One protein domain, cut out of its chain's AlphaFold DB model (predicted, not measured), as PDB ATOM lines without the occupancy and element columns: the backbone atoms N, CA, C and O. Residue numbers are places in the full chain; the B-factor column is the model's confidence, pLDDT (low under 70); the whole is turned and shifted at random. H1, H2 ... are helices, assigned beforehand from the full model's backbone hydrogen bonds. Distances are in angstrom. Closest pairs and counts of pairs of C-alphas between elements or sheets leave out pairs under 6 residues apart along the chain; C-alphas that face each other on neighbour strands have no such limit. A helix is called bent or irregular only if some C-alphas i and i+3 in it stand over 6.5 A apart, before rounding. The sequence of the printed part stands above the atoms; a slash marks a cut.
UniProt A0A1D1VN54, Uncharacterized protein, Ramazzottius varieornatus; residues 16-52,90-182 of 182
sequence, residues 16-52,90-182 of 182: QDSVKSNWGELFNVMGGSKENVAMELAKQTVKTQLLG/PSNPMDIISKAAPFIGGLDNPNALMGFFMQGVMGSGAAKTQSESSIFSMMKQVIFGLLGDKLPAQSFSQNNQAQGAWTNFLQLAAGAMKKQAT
ATOM      1  N   GLN A  16      22.702  -0.202  16.215       95.56
ATOM      2  CA  GLN A  16      23.158  -1.104  15.153       95.56
ATOM      3  C   GLN A  16      22.687  -2.532  15.411       95.56
ATOM      4  O   GLN A  16      22.147  -3.163  14.506       95.56
ATOM      5  N   ASP A  17      22.858  -3.013  16.641       96.19
ATOM      6  CA  ASP A  17      22.464  -4.364  17.038       96.19
ATOM      7  C   ASP A  17      20.951  -4.553  16.945       96.19
ATOM      8  O   ASP A  17      20.497  -5.570  16.430       96.19
ATOM      9  N   SER A  18      20.166  -3.550  17.347       96.31
ATOM     10  CA  SER A  18      18.702  -3.592  17.224       96.31
ATOM     11  C   SER A  18      18.255  -3.699  15.760       96.31
ATOM     12  O   SER A  18      17.449  -4.566  15.417       96.31
ATOM     13  N   VAL A  19      18.818  -2.865  14.876       97.38
ATOM     14  CA  VAL A  19      18.492  -2.883  13.438       97.38
ATOM     15  C   VAL A  19      18.928  -4.204  12.798       97.38
ATOM     16  O   VAL A  19      18.138  -4.830  12.093       97.38
ATOM     17  N   LYS A  20      20.153  -4.671  13.077       96.25
ATOM     18  CA  LYS A  20      20.669  -5.954  12.571       96.25
ATOM     19  C   LYS A  20      19.849  -7.138  13.073       96.25
ATOM     20  O   LYS A  20      19.547  -8.024  12.284       96.25
ATOM     21  N   SER A  21      19.480  -7.141  14.353       97.00
ATOM     22  CA  SER A  21      18.695  -8.210  14.972       97.00
ATOM     23  C   SER A  21      17.322  -8.329  14.316       97.00
ATOM     24  O   SER A  21      16.994  -9.383  13.779       97.00
ATOM     25  N   ASN A  22      16.561  -7.231  14.239       97.56
ATOM     26  CA  ASN A  22      15.246  -7.259  13.592       97.56
ATOM     27  C   ASN A  22      15.335  -7.593  12.098       97.56
ATOM     28  O   ASN A  22      14.482  -8.312  11.584       97.56
ATOM     29  N   TRP A  23      16.348  -7.084  11.391       97.25
ATOM     30  CA  TRP A  23      16.521  -7.397   9.974       97.25
ATOM     31  C   TRP A  23      16.889  -8.868   9.752       97.25
ATOM     32  O   TRP A  23      16.340  -9.511   8.862       97.25
ATOM     33  N   GLY A  24      17.771  -9.420  10.590       96.94
ATOM     34  CA  GLY A  24      18.128 -10.837  10.571       96.94
ATOM     35  C   GLY A  24      16.944 -11.741  10.916       96.94
ATOM     36  O   GLY A  24      16.729 -12.750  10.251       96.94
ATOM     37  N   GLU A  25      16.129 -11.360  11.898       97.19
ATOM     38  CA  GLU A  25      14.892 -12.066  12.240       97.19
ATOM     39  C   GLU A  25      13.900 -12.048  11.070       97.19
ATOM     40  O   GLU A  25      13.398 -13.101  10.679       97.19
ATOM     41  N   LEU A  26      13.693 -10.886  10.437       97.25
ATOM     42  CA  LEU A  26      12.856 -10.765   9.241       97.25
ATOM     43  C   LEU A  26      13.367 -11.676   8.121       97.25
ATOM     44  O   LEU A  26      12.587 -12.416   7.525       97.25
ATOM     45  N   PHE A  27      14.672 -11.639   7.853       96.12
ATOM     46  CA  PHE A  27      15.310 -12.467   6.836       96.12
ATOM     47  C   PHE A  27      15.079 -13.961   7.100       96.12
ATOM     48  O   PHE A  27      14.709 -14.698   6.185       96.12
ATOM     49  N   ASN A  28      15.197 -14.394   8.357       96.19
ATOM     50  CA  ASN A  28      14.935 -15.773   8.767       96.19
ATOM     51  C   ASN A  28      13.458 -16.167   8.603       96.19
ATOM     52  O   ASN A  28      13.177 -17.240   8.071       96.19
ATOM     53  N   VAL A  29      12.513 -15.297   8.982       96.31
ATOM     54  CA  VAL A  29      11.068 -15.534   8.771       96.31
ATOM     55  C   VAL A  29      10.734 -15.624   7.274       96.31
ATOM     56  O   VAL A  29       9.827 -16.358   6.888       96.31
ATOM     57  N   MET A  30      11.496 -14.943   6.412       95.38
ATOM     58  CA  MET A  30      11.394 -15.049   4.949       95.38
ATOM     59  C   MET A  30      12.146 -16.259   4.353       95.38
ATOM     60  O   MET A  30      12.289 -16.355   3.129       95.38
ATOM     61  N   GLY A  31      12.632 -17.182   5.189       94.00
ATOM     62  CA  GLY A  31      13.352 -18.388   4.766       94.00
ATOM     63  C   GLY A  31      14.782 -18.128   4.289       94.00
ATOM     64  O   GLY A  31      15.331 -18.934   3.544       94.00
ATOM     65  N   GLY A  32      15.372 -16.991   4.659       93.00
ATOM     66  CA  GLY A  32      16.702 -16.588   4.210       93.00
ATOM     67  C   GLY A  32      16.774 -16.202   2.728       93.00
ATOM     68  O   GLY A  32      17.853 -16.236   2.137       93.00
ATOM     69  N   SER A  33      15.642 -15.862   2.101       95.25
ATOM     70  CA  SER A  33      15.592 -15.439   0.696       95.25
ATOM     71  C   SER A  33      15.514 -13.920   0.572       95.25
ATOM     72  O   SER A  33      14.585 -13.266   1.057       95.25
ATOM     73  N   LYS A  34      16.483 -13.364  -0.156       94.44
ATOM     74  CA  LYS A  34      16.554 -11.935  -0.486       94.44
ATOM     75  C   LYS A  34      15.413 -11.524  -1.416       94.44
ATOM     76  O   LYS A  34      14.885 -10.422  -1.297       94.44
ATOM     77  N   GLU A  35      14.995 -12.426  -2.296       94.94
ATOM     78  CA  GLU A  35      13.878 -12.262  -3.222       94.94
ATOM     79  C   GLU A  35      12.548 -12.176  -2.469       94.94
ATOM     80  O   GLU A  35      11.735 -11.304  -2.773       94.94
ATOM     81  N   ASN A  36      12.348 -13.013  -1.444       96.25
ATOM     82  CA  ASN A  36      11.167 -12.936  -0.581       96.25
ATOM     83  C   ASN A  36      11.123 -11.609   0.185       96.25
ATOM     84  O   ASN A  36      10.083 -10.950   0.208       96.25
ATOM     85  N   VAL A  37      12.256 -11.174   0.752       96.19
ATOM     86  CA  VAL A  37      12.357  -9.861   1.412       96.19
ATOM     87  C   VAL A  37      12.048  -8.729   0.432       96.19
ATOM     88  O   VAL A  37      11.237  -7.858   0.744       96.19
ATOM     89  N   ALA A  38      12.631  -8.754  -0.769       95.00
ATOM     90  CA  ALA A  38      12.363  -7.762  -1.807       95.00
ATOM     91  C   ALA A  38      10.875  -7.726  -2.183       95.00
ATOM     92  O   ALA A  38      10.286  -6.650  -2.286       95.00
ATOM     93  N   MET A  39      10.262  -8.898  -2.369       96.00
ATOM     94  CA  MET A  39       8.855  -9.036  -2.737       96.00
ATOM     95  C   MET A  39       7.932  -8.466  -1.660       96.00
ATOM     96  O   MET A  39       7.004  -7.721  -1.973       96.00
ATOM     97  N   GLU A  40       8.188  -8.772  -0.389       96.38
ATOM     98  CA  GLU A  40       7.392  -8.232   0.715       96.38
ATOM     99  C   GLU A  40       7.621  -6.726   0.905       96.38
ATOM    100  O   GLU A  40       6.653  -6.002   1.131       96.38
ATOM    101  N   LEU A  41       8.844  -6.214   0.705       95.06
ATOM    102  CA  LEU A  41       9.107  -4.768   0.653       95.06
ATOM    103  C   LEU A  41       8.310  -4.083  -0.467       95.06
ATOM    104  O   LEU A  41       7.716  -3.024  -0.250       95.06
ATOM    105  N   ALA A  42       8.272  -4.681  -1.659       93.31
ATOM    106  CA  ALA A  42       7.533  -4.152  -2.800       93.31
ATOM    107  C   ALA A  42       6.017  -4.157  -2.540       93.31
ATOM    108  O   ALA A  42       5.355  -3.137  -2.734       93.31
ATOM    109  N   LYS A  43       5.466  -5.264  -2.023       93.75
ATOM    110  CA  LYS A  43       4.053  -5.350  -1.609       93.75
ATOM    111  C   LYS A  43       3.714  -4.317  -0.542       93.75
ATOM    112  O   LYS A  43       2.691  -3.645  -0.650       93.75
ATOM    113  N   GLN A  44       4.577  -4.169   0.460       93.88
ATOM    114  CA  GLN A  44       4.371  -3.213   1.537       93.88
ATOM    115  C   GLN A  44       4.445  -1.771   1.029       93.88
ATOM    116  O   GLN A  44       3.655  -0.939   1.459       93.88
ATOM    117  N   THR A  45       5.320  -1.483   0.062       90.69
ATOM    118  CA  THR A  45       5.382  -0.178  -0.613       90.69
ATOM    119  C   THR A  45       4.066   0.145  -1.311       90.69
ATOM    120  O   THR A  45       3.494   1.207  -1.066       90.69
ATOM    121  N   VAL A  46       3.544  -0.787  -2.114       89.00
ATOM    122  CA  VAL A  46       2.255  -0.606  -2.797       89.00
ATOM    123  C   VAL A  46       1.118  -0.452  -1.782       89.00
ATOM    124  O   VAL A  46       0.320   0.474  -1.899       89.00
ATOM    125  N   LYS A  47       1.074  -1.279  -0.727       88.06
ATOM    126  CA  LYS A  47       0.096  -1.159   0.373       88.06
ATOM    127  C   LYS A  47       0.160   0.221   1.036       88.06
ATOM    128  O   LYS A  47      -0.875   0.861   1.202       88.06
ATOM    129  N   THR A  48       1.353   0.705   1.375       83.31
ATOM    130  CA  THR A  48       1.561   2.033   1.970       83.31
ATOM    131  C   THR A  48       1.138   3.154   1.024       83.31
ATOM    132  O   THR A  48       0.532   4.115   1.482       83.31
ATOM    133  N   GLN A  49       1.390   3.043  -0.279       76.75
ATOM    134  CA  GLN A  49       0.978   4.054  -1.259       76.75
ATOM    135  C   GLN A  49      -0.536   4.047  -1.515       76.75
ATOM    136  O   GLN A  49      -1.127   5.111  -1.667       76.75
ATOM    137  N   LEU A  50      -1.182   2.879  -1.491       65.69
ATOM    138  CA  LEU A  50      -2.640   2.763  -1.602       65.69
ATOM    139  C   LEU A  50      -3.361   3.310  -0.361       65.69
ATOM    140  O   LEU A  50      -4.390   3.965  -0.490       65.69
ATOM    141  N   LEU A  51      -2.815   3.068   0.833       64.44
ATOM    142  CA  LEU A  51      -3.382   3.558   2.096       64.44
ATOM    143  C   LEU A  51      -2.976   5.011   2.407       64.44
ATOM    144  O   LEU A  51      -3.702   5.717   3.102       64.44
ATOM    145  N   GLY A  52      -1.829   5.460   1.892       48.53
ATOM    146  CA  GLY A  52      -1.264   6.803   2.055       48.53
ATOM    147  C   GLY A  52      -1.578   7.772   0.910       48.53
ATOM    148  O   GLY A  52      -1.327   8.965   1.044       48.53
ATOM    149  N   PRO A  90       4.267   3.460  -8.390       63.53
ATOM    150  CA  PRO A  90       4.264   2.051  -8.747       63.53
ATOM    151  C   PRO A  90       3.012   1.376  -8.177       63.53
ATOM    152  O   PRO A  90       2.858   1.255  -6.967       63.53
ATOM    153  N   SER A  91       2.104   0.935  -9.042       71.00
ATOM    154  CA  SER A  91       0.879   0.235  -8.631       71.00
ATOM    155  C   SER A  91       1.068  -1.281  -8.539       71.00
ATOM    156  O   SER A  91       0.183  -1.989  -8.062       71.00
ATOM    157  N   ASN A  92       2.224  -1.783  -8.984       85.06
ATOM    158  CA  ASN A  92       2.541  -3.201  -9.067       85.06
ATOM    159  C   ASN A  92       3.880  -3.507  -8.368       85.06
ATOM    160  O   ASN A  92       4.909  -2.938  -8.747       85.06
ATOM    161  N   PRO A  93       3.914  -4.446  -7.400       88.94
ATOM    162  CA  PRO A  93       5.154  -4.884  -6.765       88.94
ATOM    163  C   PRO A  93       6.218  -5.372  -7.760       88.94
ATOM    164  O   PRO A  93       7.404  -5.134  -7.544       88.94
ATOM    165  N   MET A  94       5.824  -5.999  -8.874       91.19
ATOM    166  CA  MET A  94       6.773  -6.509  -9.873       91.19
ATOM    167  C   MET A  94       7.569  -5.401 -10.566       91.19
ATOM    168  O   MET A  94       8.737  -5.612 -10.894       91.19
ATOM    169  N   ASP A  95       6.985  -4.213 -10.732       88.62
ATOM    170  CA  ASP A  95       7.688  -3.072 -11.326       88.62
ATOM    171  C   ASP A  95       8.780  -2.557 -10.384       88.62
ATOM    172  O   ASP A  95       9.881  -2.222 -10.823       88.62
ATOM    173  N   ILE A  96       8.494  -2.547  -9.076       89.06
ATOM    174  CA  ILE A  96       9.469  -2.206  -8.034       89.06
ATOM    175  C   ILE A  96      10.611  -3.224  -8.055       89.06
ATOM    176  O   ILE A  96      11.775  -2.830  -8.085       89.06
ATOM    177  N   ILE A  97      10.292  -4.523  -8.095       91.88
ATOM    178  CA  ILE A  97      11.288  -5.603  -8.155       91.88
ATOM    179  C   ILE A  97      12.169  -5.489  -9.394       91.88
ATOM    180  O   ILE A  97      13.390  -5.556  -9.278       91.88
ATOM    181  N   SER A  98      11.570  -5.276 -10.567       90.19
ATOM    182  CA  SER A  98      12.307  -5.142 -11.825       90.19
ATOM    183  C   SER A  98      13.324  -3.999 -11.761       90.19
ATOM    184  O   SER A  98      14.481  -4.175 -12.146       90.19
ATOM    185  N   LYS A  99      12.933  -2.855 -11.190       88.38
ATOM    186  CA  LYS A  99      13.810  -1.688 -11.018       88.38
ATOM    187  C   LYS A  99      14.844  -1.866  -9.900       88.38
ATOM    188  O   LYS A  99      15.958  -1.358 -10.005       88.38
ATOM    189  N   ALA A 100      14.493  -2.586  -8.835       89.00
ATOM    190  CA  ALA A 100      15.365  -2.839  -7.691       89.00
ATOM    191  C   ALA A 100      16.290  -4.053  -7.869       89.00
ATOM    192  O   ALA A 100      17.127  -4.289  -6.996       89.00
ATOM    193  N   ALA A 101      16.174  -4.807  -8.968       90.69
ATOM    194  CA  ALA A 101      16.897  -6.058  -9.200       90.69
ATOM    195  C   ALA A 101      18.404  -6.014  -8.855       90.69
ATOM    196  O   ALA A 101      18.866  -6.940  -8.184       90.69
ATOM    197  N   PRO A 102      19.170  -4.947  -9.180       89.94
ATOM    198  CA  PRO A 102      20.594  -4.873  -8.830       89.94
ATOM    199  C   PRO A 102      20.892  -4.857  -7.321       89.94
ATOM    200  O   PRO A 102      22.017  -5.137  -6.917       89.94
ATOM    201  N   PHE A 103      19.908  -4.520  -6.485       89.44
ATOM    202  CA  PHE A 103      20.068  -4.344  -5.036       89.44
ATOM    203  C   PHE A 103      19.511  -5.513  -4.229       89.44
ATOM    204  O   PHE A 103      19.836  -5.640  -3.049       89.44
ATOM    205  N   ILE A 104      18.723  -6.391  -4.859       90.69
ATOM    206  CA  ILE A 104      18.140  -7.566  -4.200       90.69
ATOM    207  C   ILE A 104      19.247  -8.436  -3.603       90.69
ATOM    208  O   ILE A 104      19.155  -8.838  -2.447       90.69
ATOM    209  N   GLY A 105      20.352  -8.630  -4.330       89.75
ATOM    210  CA  GLY A 105      21.488  -9.432  -3.875       89.75
ATOM    211  C   GLY A 105      22.153  -8.963  -2.573       89.75
ATOM    212  O   GLY A 105      22.885  -9.750  -1.978       89.75
ATOM    213  N   GLY A 106      21.892  -7.738  -2.099       90.44
ATOM    214  CA  GLY A 106      22.422  -7.206  -0.836       90.44
ATOM    215  C   GLY A 106      21.422  -7.158   0.325       90.44
ATOM    216  O   GLY A 106      21.773  -6.659   1.391       90.44
ATOM    217  N   LEU A 107      20.179  -7.623   0.141       91.94
ATOM    218  CA  LEU A 107      19.109  -7.481   1.145       91.94
ATOM    219  C   LEU A 107      19.251  -8.380   2.384       91.94
ATOM    220  O   LEU A 107      18.442  -8.283   3.300       91.94
ATOM    221  N   ASP A 108      20.297  -9.194   2.472       90.69
ATOM    222  CA  ASP A 108      20.776  -9.767   3.738       90.69
ATOM    223  C   ASP A 108      21.361  -8.707   4.690       90.69
ATOM    224  O   ASP A 108      21.537  -8.964   5.879       90.69
ATOM    225  N   ASN A 109      21.622  -7.495   4.192       90.19
ATOM    226  CA  ASN A 109      22.093  -6.359   4.970       90.19
ATOM    227  C   ASN A 109      21.118  -5.171   4.846       90.19
ATOM    228  O   ASN A 109      20.798  -4.754   3.730       90.19
ATOM    229  N   PRO A 110      20.690  -4.542   5.957       89.88
ATOM    230  CA  PRO A 110      19.755  -3.418   5.899       89.88
ATOM    231  C   PRO A 110      20.331  -2.181   5.186       89.88
ATOM    232  O   PRO A 110      19.559  -1.364   4.696       89.88
ATOM    233  N   ASN A 111      21.657  -2.038   5.038       90.50
ATOM    234  CA  ASN A 111      22.247  -0.962   4.225       90.50
ATOM    235  C   ASN A 111      21.801  -1.029   2.746       90.50
ATOM    236  O   ASN A 111      21.739   0.005   2.082       90.50
ATOM    237  N   ALA A 112      21.436  -2.211   2.228       89.44
ATOM    238  CA  ALA A 112      20.942  -2.363   0.857       89.44
ATOM    239  C   ALA A 112      19.530  -1.784   0.644       89.44
ATOM    240  O   ALA A 112      19.127  -1.565  -0.504       89.44
ATOM    241  N   LEU A 113      18.800  -1.463   1.723       90.25
ATOM    242  CA  LEU A 113      17.498  -0.795   1.644       90.25
ATOM    243  C   LEU A 113      17.582   0.529   0.884       90.25
ATOM    244  O   LEU A 113      16.671   0.853   0.127       90.25
ATOM    245  N   MET A 114      18.685   1.267   1.029       88.19
ATOM    246  CA  MET A 114      18.875   2.542   0.337       88.19
ATOM    247  C   MET A 114      18.769   2.370  -1.185       88.19
ATOM    248  O   MET A 114      17.998   3.069  -1.840       88.19
ATOM    249  N   GLY A 115      19.480   1.385  -1.739       86.75
ATOM    250  CA  GLY A 115      19.439   1.078  -3.168       86.75
ATOM    251  C   GLY A 115      18.057   0.613  -3.632       86.75
ATOM    252  O   GLY A 115      17.562   1.082  -4.661       86.75
ATOM    253  N   PHE A 116      17.394  -0.227  -2.829       90.44
ATOM    254  CA  PHE A 116      16.026  -0.676  -3.097       90.44
ATOM    255  C   PHE A 116      15.042   0.501  -3.189       90.44
ATOM    256  O   PHE A 116      14.319   0.617  -4.178       90.44
ATOM    257  N   PHE A 117      15.027   1.411  -2.210       89.00
ATOM    258  CA  PHE A 117      14.095   2.543  -2.220       89.00
ATOM    259  C   PHE A 117      14.434   3.585  -3.290       89.00
ATOM    260  O   PHE A 117      13.526   4.111  -3.939       89.00
ATOM    261  N   MET A 118      15.720   3.877  -3.512       84.75
ATOM    262  CA  MET A 118      16.130   4.840  -4.537       84.75
ATOM    263  C   MET A 118      15.739   4.393  -5.944       84.75
ATOM    264  O   MET A 118      15.209   5.198  -6.706       84.75
ATOM    265  N   GLN A 119      15.999   3.133  -6.298       82.69
ATOM    266  CA  GLN A 119      15.797   2.656  -7.671       82.69
ATOM    267  C   GLN A 119      14.430   1.998  -7.864       82.69
ATOM    268  O   GLN A 119      13.753   2.277  -8.851       82.69
ATOM    269  N   GLY A 120      13.995   1.180  -6.905       77.69
ATOM    270  CA  GLY A 120      12.731   0.447  -6.966       77.69
ATOM    271  C   GLY A 120      11.498   1.311  -6.732       77.69
ATOM    272  O   GLY A 120      10.519   1.195  -7.467       77.69
ATOM    273  N   VAL A 121      11.536   2.167  -5.707       73.56
ATOM    274  CA  VAL A 121      10.330   2.846  -5.199       73.56
ATOM    275  C   VAL A 121      10.184   4.259  -5.748       73.56
ATOM    276  O   VAL A 121       9.140   4.604  -6.294       73.56
ATOM    277  N   MET A 122      11.220   5.083  -5.619       76.06
ATOM    278  CA  MET A 122      11.162   6.476  -6.075       76.06
ATOM    279  C   MET A 122      11.576   6.633  -7.540       76.06
ATOM    280  O   MET A 122      11.117   7.540  -8.229       76.06
ATOM    281  N   GLY A 123      12.465   5.764  -8.022       67.88
ATOM    282  CA  GLY A 123      13.206   6.006  -9.253       67.88
ATOM    283  C   GLY A 123      14.219   7.149  -9.099       67.88
ATOM    284  O   GLY A 123      14.124   8.006  -8.216       67.88
ATOM    285  N   SER A 124      15.204   7.189  -9.996       53.88
ATOM    286  CA  SER A 124      16.330   8.134  -9.943       53.88
ATOM    287  C   SER A 124      15.933   9.622 -10.010       53.88
ATOM    288  O   SER A 124      16.724  10.477  -9.615       53.88
ATOM    289  N   GLY A 125      14.718   9.942 -10.475       56.69
ATOM    290  CA  GLY A 125      14.208  11.313 -10.601       56.69
ATOM    291  C   GLY A 125      13.385  11.823  -9.411       56.69
ATOM    292  O   GLY A 125      13.513  12.992  -9.049       56.69
ATOM    293  N   ALA A 126      12.571  10.985  -8.754       62.44
ATOM    294  CA  ALA A 126      11.616  11.484  -7.753       62.44
ATOM    295  C   ALA A 126      12.288  11.916  -6.439       62.44
ATOM    296  O   ALA A 126      11.823  12.844  -5.784       62.44
ATOM    297  N   ALA A 127      13.434  11.336  -6.072       65.81
ATOM    298  CA  ALA A 127      14.198  11.796  -4.905       65.81
ATOM    299  C   ALA A 127      14.666  13.267  -5.029       65.81
ATOM    300  O   ALA A 127      14.861  13.957  -4.023       65.81
ATOM    301  N   LYS A 128      14.809  13.783  -6.262       69.81
ATOM    302  CA  LYS A 128      15.181  15.186  -6.507       69.81
ATOM    303  C   LYS A 128      14.075  16.145  -6.086       69.81
ATOM    304  O   LYS A 128      14.364  17.180  -5.487       69.81
ATOM    305  N   THR A 129      12.824  15.773  -6.337       75.25
ATOM    306  CA  THR A 129      11.648  16.624  -6.114       75.25
ATOM    307  C   THR A 129      11.007  16.423  -4.740       75.25
ATOM    308  O   THR A 129      10.330  17.321  -4.248       75.25
ATOM    309  N   GLN A 130      11.261  15.294  -4.074       81.12
ATOM    310  CA  GLN A 130      10.760  15.007  -2.725       81.12
ATOM    311  C   GLN A 130      11.620  15.659  -1.629       81.12
ATOM    312  O   GLN A 130      12.843  15.768  -1.757       81.12
ATOM    313  N   SER A 131      11.002  16.077  -0.520       86.75
ATOM    314  CA  SER A 131      11.746  16.531   0.664       86.75
ATOM    315  C   SER A 131      12.329  15.341   1.434       86.75
ATOM    316  O   SER A 131      11.761  14.250   1.414       86.75
ATOM    317  N   GLU A 132      13.432  15.546   2.160       89.31
ATOM    318  CA  GLU A 132      14.032  14.504   3.014       89.31
ATOM    319  C   GLU A 132      13.011  13.918   4.006       89.31
ATOM    320  O   GLU A 132      12.922  12.704   4.163       89.31
ATOM    321  N   SER A 133      12.168  14.773   4.595       89.81
ATOM    322  CA  SER A 133      11.083  14.357   5.491       89.81
ATOM    323  C   SER A 133      10.047  13.458   4.802       89.81
ATOM    324  O   SER A 133       9.569  12.490   5.397       89.81
ATOM    325  N   SER A 134       9.729  13.721   3.529       88.44
ATOM    326  CA  SER A 134       8.798  12.884   2.754       88.44
ATOM    327  C   SER A 134       9.407  11.516   2.450       88.44
ATOM    328  O   SER A 134       8.751  10.491   2.639       88.44
ATOM    329  N   ILE A 135      10.689  11.490   2.062       88.31
ATOM    330  CA  ILE A 135      11.449  10.253   1.831       88.31
ATOM    331  C   ILE A 135      11.494   9.419   3.119       88.31
ATOM    332  O   ILE A 135      11.165   8.231   3.103       88.31
ATOM    333  N   PHE A 136      11.833  10.051   4.246       92.69
ATOM    334  CA  PHE A 136      11.836   9.419   5.562       92.69
ATOM    335  C   PHE A 136      10.463   8.847   5.933       92.69
ATOM    336  O   PHE A 136      10.374   7.683   6.323       92.69
ATOM    337  N   SER A 137       9.395   9.634   5.783       92.38
ATOM    338  CA  SER A 137       8.035   9.222   6.149       92.38
ATOM    339  C   SER A 137       7.586   7.990   5.364       92.38
ATOM    340  O   SER A 137       7.081   7.035   5.957       92.38
ATOM    341  N   MET A 138       7.840   7.971   4.054       89.94
ATOM    342  CA  MET A 138       7.552   6.825   3.193       89.94
ATOM    343  C   MET A 138       8.341   5.583   3.628       89.94
ATOM    344  O   MET A 138       7.746   4.531   3.859       89.94
ATOM    345  N   MET A 139       9.667   5.689   3.785       92.88
ATOM    346  CA  MET A 139      10.483   4.545   4.209       92.88
ATOM    347  C   MET A 139      10.054   4.023   5.577       92.88
ATOM    348  O   MET A 139       9.953   2.813   5.766       92.88
ATOM    349  N   LYS A 140       9.754   4.923   6.520       95.00
ATOM    350  CA  LYS A 140       9.274   4.557   7.851       95.00
ATOM    351  C   LYS A 140       7.971   3.778   7.770       95.00
ATOM    352  O   LYS A 140       7.890   2.715   8.370       95.00
ATOM    353  N   GLN A 141       6.981   4.256   7.019       93.69
ATOM    354  CA  GLN A 141       5.707   3.551   6.866       93.69
ATOM    355  C   GLN A 141       5.884   2.155   6.254       93.69
ATOM    356  O   GLN A 141       5.274   1.199   6.733       93.69
ATOM    357  N   VAL A 142       6.741   2.024   5.237       94.31
ATOM    358  CA  VAL A 142       7.007   0.727   4.601       94.31
ATOM    359  C   VAL A 142       7.729  -0.214   5.562       94.31
ATOM    360  O   VAL A 142       7.259  -1.318   5.810       94.31
ATOM    361  N   ILE A 143       8.843   0.221   6.150       96.88
ATOM    362  CA  ILE A 143       9.662  -0.636   7.013       96.88
ATOM    363  C   ILE A 143       8.938  -0.979   8.314       96.88
ATOM    364  O   ILE A 143       8.957  -2.135   8.724       96.88
ATOM    365  N   PHE A 144       8.248  -0.027   8.942       97.25
ATOM    366  CA  PHE A 144       7.521  -0.300  10.183       97.25
ATOM    367  C   PHE A 144       6.321  -1.205   9.932       97.25
ATOM    368  O   PHE A 144       6.042  -2.066  10.759       97.25
ATOM    369  N   GLY A 145       5.639  -1.041   8.795       95.88
ATOM    370  CA  GLY A 145       4.576  -1.953   8.400       95.88
ATOM    371  C   GLY A 145       5.105  -3.363   8.147       95.88
ATOM    372  O   GLY A 145       4.553  -4.315   8.679       95.88
ATOM    373  N   LEU A 146       6.226  -3.504   7.432       96.94
ATOM    374  CA  LEU A 146       6.825  -4.815   7.177       96.94
ATOM    375  C   LEU A 146       7.289  -5.502   8.470       96.94
ATOM    376  O   LEU A 146       6.938  -6.651   8.716       96.94
ATOM    377  N   LEU A 147       8.066  -4.807   9.304       97.81
ATOM    378  CA  LEU A 147       8.568  -5.367  10.561       97.81
ATOM    379  C   LEU A 147       7.426  -5.639  11.547       97.81
ATOM    380  O   LEU A 147       7.434  -6.669  12.212       97.81
ATOM    381  N   GLY A 148       6.428  -4.757  11.615       96.75
ATOM    382  CA  GLY A 148       5.247  -4.942  12.458       96.75
ATOM    383  C   GLY A 148       4.353  -6.102  12.016       96.75
ATOM    384  O   GLY A 148       3.804  -6.787  12.873       96.75
ATOM    385  N   ASP A 149       4.241  -6.346  10.707       96.31
ATOM    386  CA  ASP A 149       3.424  -7.433  10.151       96.31
ATOM    387  C   ASP A 149       4.132  -8.801  10.240       96.31
ATOM    388  O   ASP A 149       3.464  -9.836  10.278       96.31
ATOM    389  N   LYS A 150       5.473  -8.833  10.220       96.62
ATOM    390  CA  LYS A 150       6.249 -10.084  10.105       96.62
ATOM    391  C   LYS A 150       6.950 -10.528  11.380       96.62
ATOM    392  O   LYS A 150       7.227 -11.719  11.505       96.62
ATOM    393  N   LEU A 151       7.278  -9.610  12.286       97.31
ATOM    394  CA  LEU A 151       8.001  -9.941  13.512       97.31
ATOM    395  C   LEU A 151       7.048 -10.108  14.701       97.31
ATOM    396  O   LEU A 151       5.988  -9.476  14.743       97.31
ATOM    397  N   PRO A 152       7.430 -10.904  15.715       96.62
ATOM    398  CA  PRO A 152       6.767 -10.893  17.010       96.62
ATOM    399  C   PRO A 152       6.682  -9.473  17.575       96.62
ATOM    400  O   PRO A 152       7.601  -8.661  17.433       96.62
ATOM    401  N   ALA A 153       5.591  -9.176  18.279       95.50
ATOM    402  CA  ALA A 153       5.351  -7.832  18.790       95.50
ATOM    403  C   ALA A 153       6.481  -7.345  19.716       95.50
ATOM    404  O   ALA A 153       6.912  -6.198  19.636       95.50
ATOM    405  N   GLN A 154       7.023  -8.242  20.538       96.44
ATOM    406  CA  GLN A 154       8.122  -7.970  21.463       96.44
ATOM    407  C   GLN A 154       9.442  -7.667  20.743       96.44
ATOM    408  O   GLN A 154      10.282  -6.947  21.281       96.44
ATOM    409  N   SER A 155       9.619  -8.181  19.523       94.81
ATOM    410  CA  SER A 155      10.804  -7.910  18.711       94.81
ATOM    411  C   SER A 155      10.786  -6.489  18.148       94.81
ATOM    412  O   SER A 155      11.847  -5.875  18.030       94.81
ATOM    413  N   PHE A 156       9.601  -5.941  17.832       97.88
ATOM    414  CA  PHE A 156       9.496  -4.632  17.179       97.88
ATOM    415  C   PHE A 156       8.315  -3.754  17.630       97.88
ATOM    416  O   PHE A 156       8.536  -2.664  18.159       97.88
ATOM    417  N   SER A 157       7.057  -4.165  17.436       96.06
ATOM    418  CA  SER A 157       5.899  -3.264  17.615       96.06
ATOM    419  C   SER A 157       5.663  -2.794  19.062       96.06
ATOM    420  O   SER A 157       5.127  -1.709  19.269       96.06
ATOM    421  N   GLN A 158       6.126  -3.556  20.054       97.06
ATOM    422  CA  GLN A 158       6.127  -3.210  21.484       97.06
ATOM    423  C   GLN A 158       7.521  -2.806  21.998       97.06
ATOM    424  O   GLN A 158       7.692  -2.528  23.184       97.06
ATOM    425  N   ASN A 159       8.529  -2.762  21.121       97.38
ATOM    426  CA  ASN A 159       9.908  -2.452  21.475       97.38
ATOM    427  C   ASN A 159      10.285  -1.029  21.036       97.38
ATOM    428  O   ASN A 159      10.758  -0.790  19.922       97.38
ATOM    429  N   ASN A 160      10.113  -0.071  21.948       96.94
ATOM    430  CA  ASN A 160      10.410   1.343  21.694       96.94
ATOM    431  C   ASN A 160      11.885   1.596  21.343       96.94
ATOM    432  O   ASN A 160      12.183   2.489  20.550       96.94
ATOM    433  N   GLN A 161      12.812   0.811  21.902       96.25
ATOM    434  CA  GLN A 161      14.238   0.935  21.597       96.25
ATOM    435  C   GLN A 161      14.523   0.523  20.149       96.25
ATOM    436  O   GLN A 161      15.206   1.255  19.430       96.25
ATOM    437  N   ALA A 162      13.957  -0.601  19.704       96.88
ATOM    438  CA  ALA A 162      14.065  -1.056  18.323       96.88
ATOM    439  C   ALA A 162      13.459  -0.034  17.349       96.88
ATOM    440  O   ALA A 162      14.115   0.371  16.388       96.88
ATOM    441  N   GLN A 163      12.253   0.470  17.630       98.12
ATOM    442  CA  GLN A 163      11.620   1.505  16.802       98.12
ATOM    443  C   GLN A 163      12.435   2.805  16.747       98.12
ATOM    444  O   GLN A 163      12.522   3.437  15.690       98.12
ATOM    445  N   GLY A 164      13.056   3.205  17.861       97.94
ATOM    446  CA  GLY A 164      13.968   4.347  17.906       97.94
ATOM    447  C   GLY A 164      15.218   4.126  17.049       97.94
ATOM    448  O   GLY A 164      15.583   4.993  16.254       97.94
ATOM    449  N   ALA A 165      15.834   2.944  17.142       98.00
ATOM    450  CA  ALA A 165      16.994   2.576  16.332       98.00
ATOM    451  C   ALA A 165      16.676   2.586  14.827       98.00
ATOM    452  O   ALA A 165      17.409   3.196  14.045       98.00
ATOM    453  N   TRP A 166      15.544   1.997  14.433       98.06
ATOM    454  CA  TRP A 166      15.064   2.029  13.052       98.06
ATOM    455  C   TRP A 166      14.715   3.440  12.584       98.06
ATOM    456  O   TRP A 166      15.041   3.802  11.459       98.06
ATOM    457  N   THR A 167      14.107   4.267  13.437       97.94
ATOM    458  CA  THR A 167      13.835   5.675  13.109       97.94
ATOM    459  C   THR A 167      15.125   6.415  12.754       97.94
ATOM    460  O   THR A 167      15.192   7.038  11.695       97.94
ATOM    461  N   ASN A 168      16.167   6.281  13.577       97.38
ATOM    462  CA  ASN A 168      17.454   6.935  13.335       97.38
ATOM    463  C   ASN A 168      18.136   6.405  12.067       97.38
ATOM    464  O   ASN A 168      18.622   7.189  11.253       97.38
ATOM    465  N   PHE A 169      18.123   5.084  11.861       97.00
ATOM    466  CA  PHE A 169      18.657   4.463  10.648       97.00
ATOM    467  C   PHE A 169      17.992   5.015   9.378       97.00
ATOM    468  O   PHE A 169      18.671   5.418   8.435       97.00
ATOM    469  N   LEU A 170      16.656   5.070   9.362       96.19
ATOM    470  CA  LEU A 170      15.894   5.532   8.202       96.19
ATOM    471  C   LEU A 170      16.045   7.035   7.966       96.19
ATOM    472  O   LEU A 170      15.987   7.475   6.820       96.19
ATOM    473  N   GLN A 171      16.271   7.828   9.014       95.25
ATOM    474  CA  GLN A 171      16.565   9.250   8.864       95.25
ATOM    475  C   GLN A 171      17.931   9.474   8.202       95.25
ATOM    476  O   GLN A 171      18.036  10.263   7.263       95.25
ATOM    477  N   LEU A 172      18.954   8.709   8.603       94.31
ATOM    478  CA  LEU A 172      20.257   8.709   7.926       94.31
ATOM    479  C   LEU A 172      20.132   8.281   6.459       94.31
ATOM    480  O   LEU A 172      20.711   8.922   5.581       94.31
ATOM    481  N   ALA A 173      19.346   7.234   6.185       92.12
ATOM    482  CA  ALA A 173      19.071   6.792   4.821       92.12
ATOM    483  C   ALA A 173      18.390   7.892   3.993       92.12
ATOM    484  O   ALA A 173      18.818   8.162   2.876       92.12
ATOM    485  N   ALA A 174      17.392   8.584   4.549       90.94
ATOM    486  CA  ALA A 174      16.666   9.636   3.840       90.94
ATOM    487  C   ALA A 174      17.590  10.799   3.461       90.94
ATOM    488  O   ALA A 174      17.591  11.240   2.308       90.94
ATOM    489  N   GLY A 175      18.421  11.250   4.407       90.44
ATOM    490  CA  GLY A 175      19.409  12.298   4.168       90.44
ATOM    491  C   GLY A 175      20.461  11.890   3.133       90.44
ATOM    492  O   GLY A 175      20.801  12.681   2.251       90.44
ATOM    493  N   ALA A 176      20.946  10.644   3.180       88.88
ATOM    494  CA  ALA A 176      21.879  10.116   2.182       88.88
ATOM    495  C   ALA A 176      21.255  10.075   0.776       88.88
ATOM    496  O   ALA A 176      21.851  10.566  -0.184       88.88
ATOM    497  N   MET A 177      20.021   9.580   0.671       87.06
ATOM    498  CA  MET A 177      19.274   9.511  -0.588       87.06
ATOM    499  C   MET A 177      19.024  10.903  -1.170       87.06
ATOM    500  O   MET A 177      19.158  11.093  -2.380       87.06
ATOM    501  N   LYS A 178      18.719  11.897  -0.321       84.94
ATOM    502  CA  LYS A 178      18.523  13.279  -0.768       84.94
ATOM    503  C   LYS A 178      19.811  13.891  -1.321       84.94
ATOM    504  O   LYS A 178      19.771  14.478  -2.399       84.94
ATOM    505  N   LYS A 179      20.938  13.708  -0.622       85.62
ATOM    506  CA  LYS A 179      22.264  14.188  -1.055       85.62
ATOM    507  C   LYS A 179      22.730  13.558  -2.362       85.62
ATOM    508  O   LYS A 179      23.456  14.190  -3.114       85.62
ATOM    509  N   GLN A 180      22.345  12.313  -2.619       81.94
ATOM    510  CA  GLN A 180      22.726  11.620  -3.844       81.94
ATOM    511  C   GLN A 180      21.846  11.994  -5.047       81.94
ATOM    512  O   GLN A 180      22.243  11.804  -6.196       81.94
ATOM    513  N   ALA A 181      20.635  12.491  -4.797       74.81
ATOM    514  CA  ALA A 181      19.720  12.917  -5.846       74.81
ATOM    515  C   ALA A 181      20.077  14.308  -6.416       74.81
ATOM    516  O   ALA A 181      19.791  14.574  -7.587       74.81
ATOM    517  N   THR A 182      20.678  15.181  -5.602       61.03
ATOM    518  CA  THR A 182      21.224  16.492  -6.007       61.03
ATOM    519  C   THR A 182      22.481  16.348  -6.845       61.03
ATOM    520  O   THR A 182      22.490  16.933  -7.950       61.03
TER     521      THR A 182
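What this domain is: This is residues 16 to 52 and 90 to 182 of the 182 residues of an uncharacterized protein of Ramazzottius varieornatus (UniProt A0A1D1VN54). The longest helix, H6, and H5 fold back on each other as a helical hairpin, with H1 crossing near the end where H5 runs out and H6 begins. H2 packs on H5 and H4 on H6, while H3 bridges H2 and H4 away from the hairpin. The printed part has 130 residues, with six named helices, H1 to H6 in order, and no named strand: class all helix, mostly crossed packing. It is compact, with a radius of gyration of the C-alphas of 13.5 A, and spans 37 by 27 by 26 A.

Where its parts are: H6, residues 160 to 181, is 31.3 A long; find its C-alpha 160 at (10.410, 1.343, 21.694) and its C-alpha 181 at (19.720, 12.917, -5.846). H5 is residues 132 to 150, 26.7 A. H1, residues 16 to 29, begins at (23.158, -1.104, 15.153) and covers 19.9 A; H2, residues 34 to 52, covers 26.0 A. H3, residues 93 to 104, 13.5 A, is irregular: C-alphas 99 and 102 are 7.8 A apart. H4, residues 110 to 129, 24.7 A, is irregular too, with C-alphas 121 and 124 9.3 A apart and a kink of 92 degrees near residue 123.

How they stand to each other: Start at the hairpin: H5 and H6 touch at a steep tilt of 42 degrees, opposite ways, closest at C-alphas 136 and 174, 5.1 A. H1 touches H6 with residues 16 to 22 alone, about perpendicular at 86 degrees; C-alphas 18 and 162 are closest, 5.4 A. H2 touches H5, closest at C-alphas 45 and 142, 5.5 A. H3 touches H4, closest at C-alphas 100 and 120, 4.3 A, and H2, at C-alphas 93 and 42, 4.7 A. H6 touches H4 with residues 173 to 181 alone, closest at C-alphas 181 and 128, 5.1 A. H3 and H6 are apart. Every O i to N i+4 pair is within hydrogen-bond range in H1, H2, H5 and H6; H3 has 6 of 8 and H4 6 of 16, with 8 of 17 O i to N i+3 pairs.

The domain as a whole: The C-alphas farthest apart are Gln 154 and Thr 182, 39.0 A. Look for the cut after residue 52: residues 53 to 89 are not printed, and C-alphas 52 and 90 are 13.0 A apart. Of the links printed whole, none is long. The pLDDT is under 70 at residues 50 to 52, 90, 123 to 128 and 182.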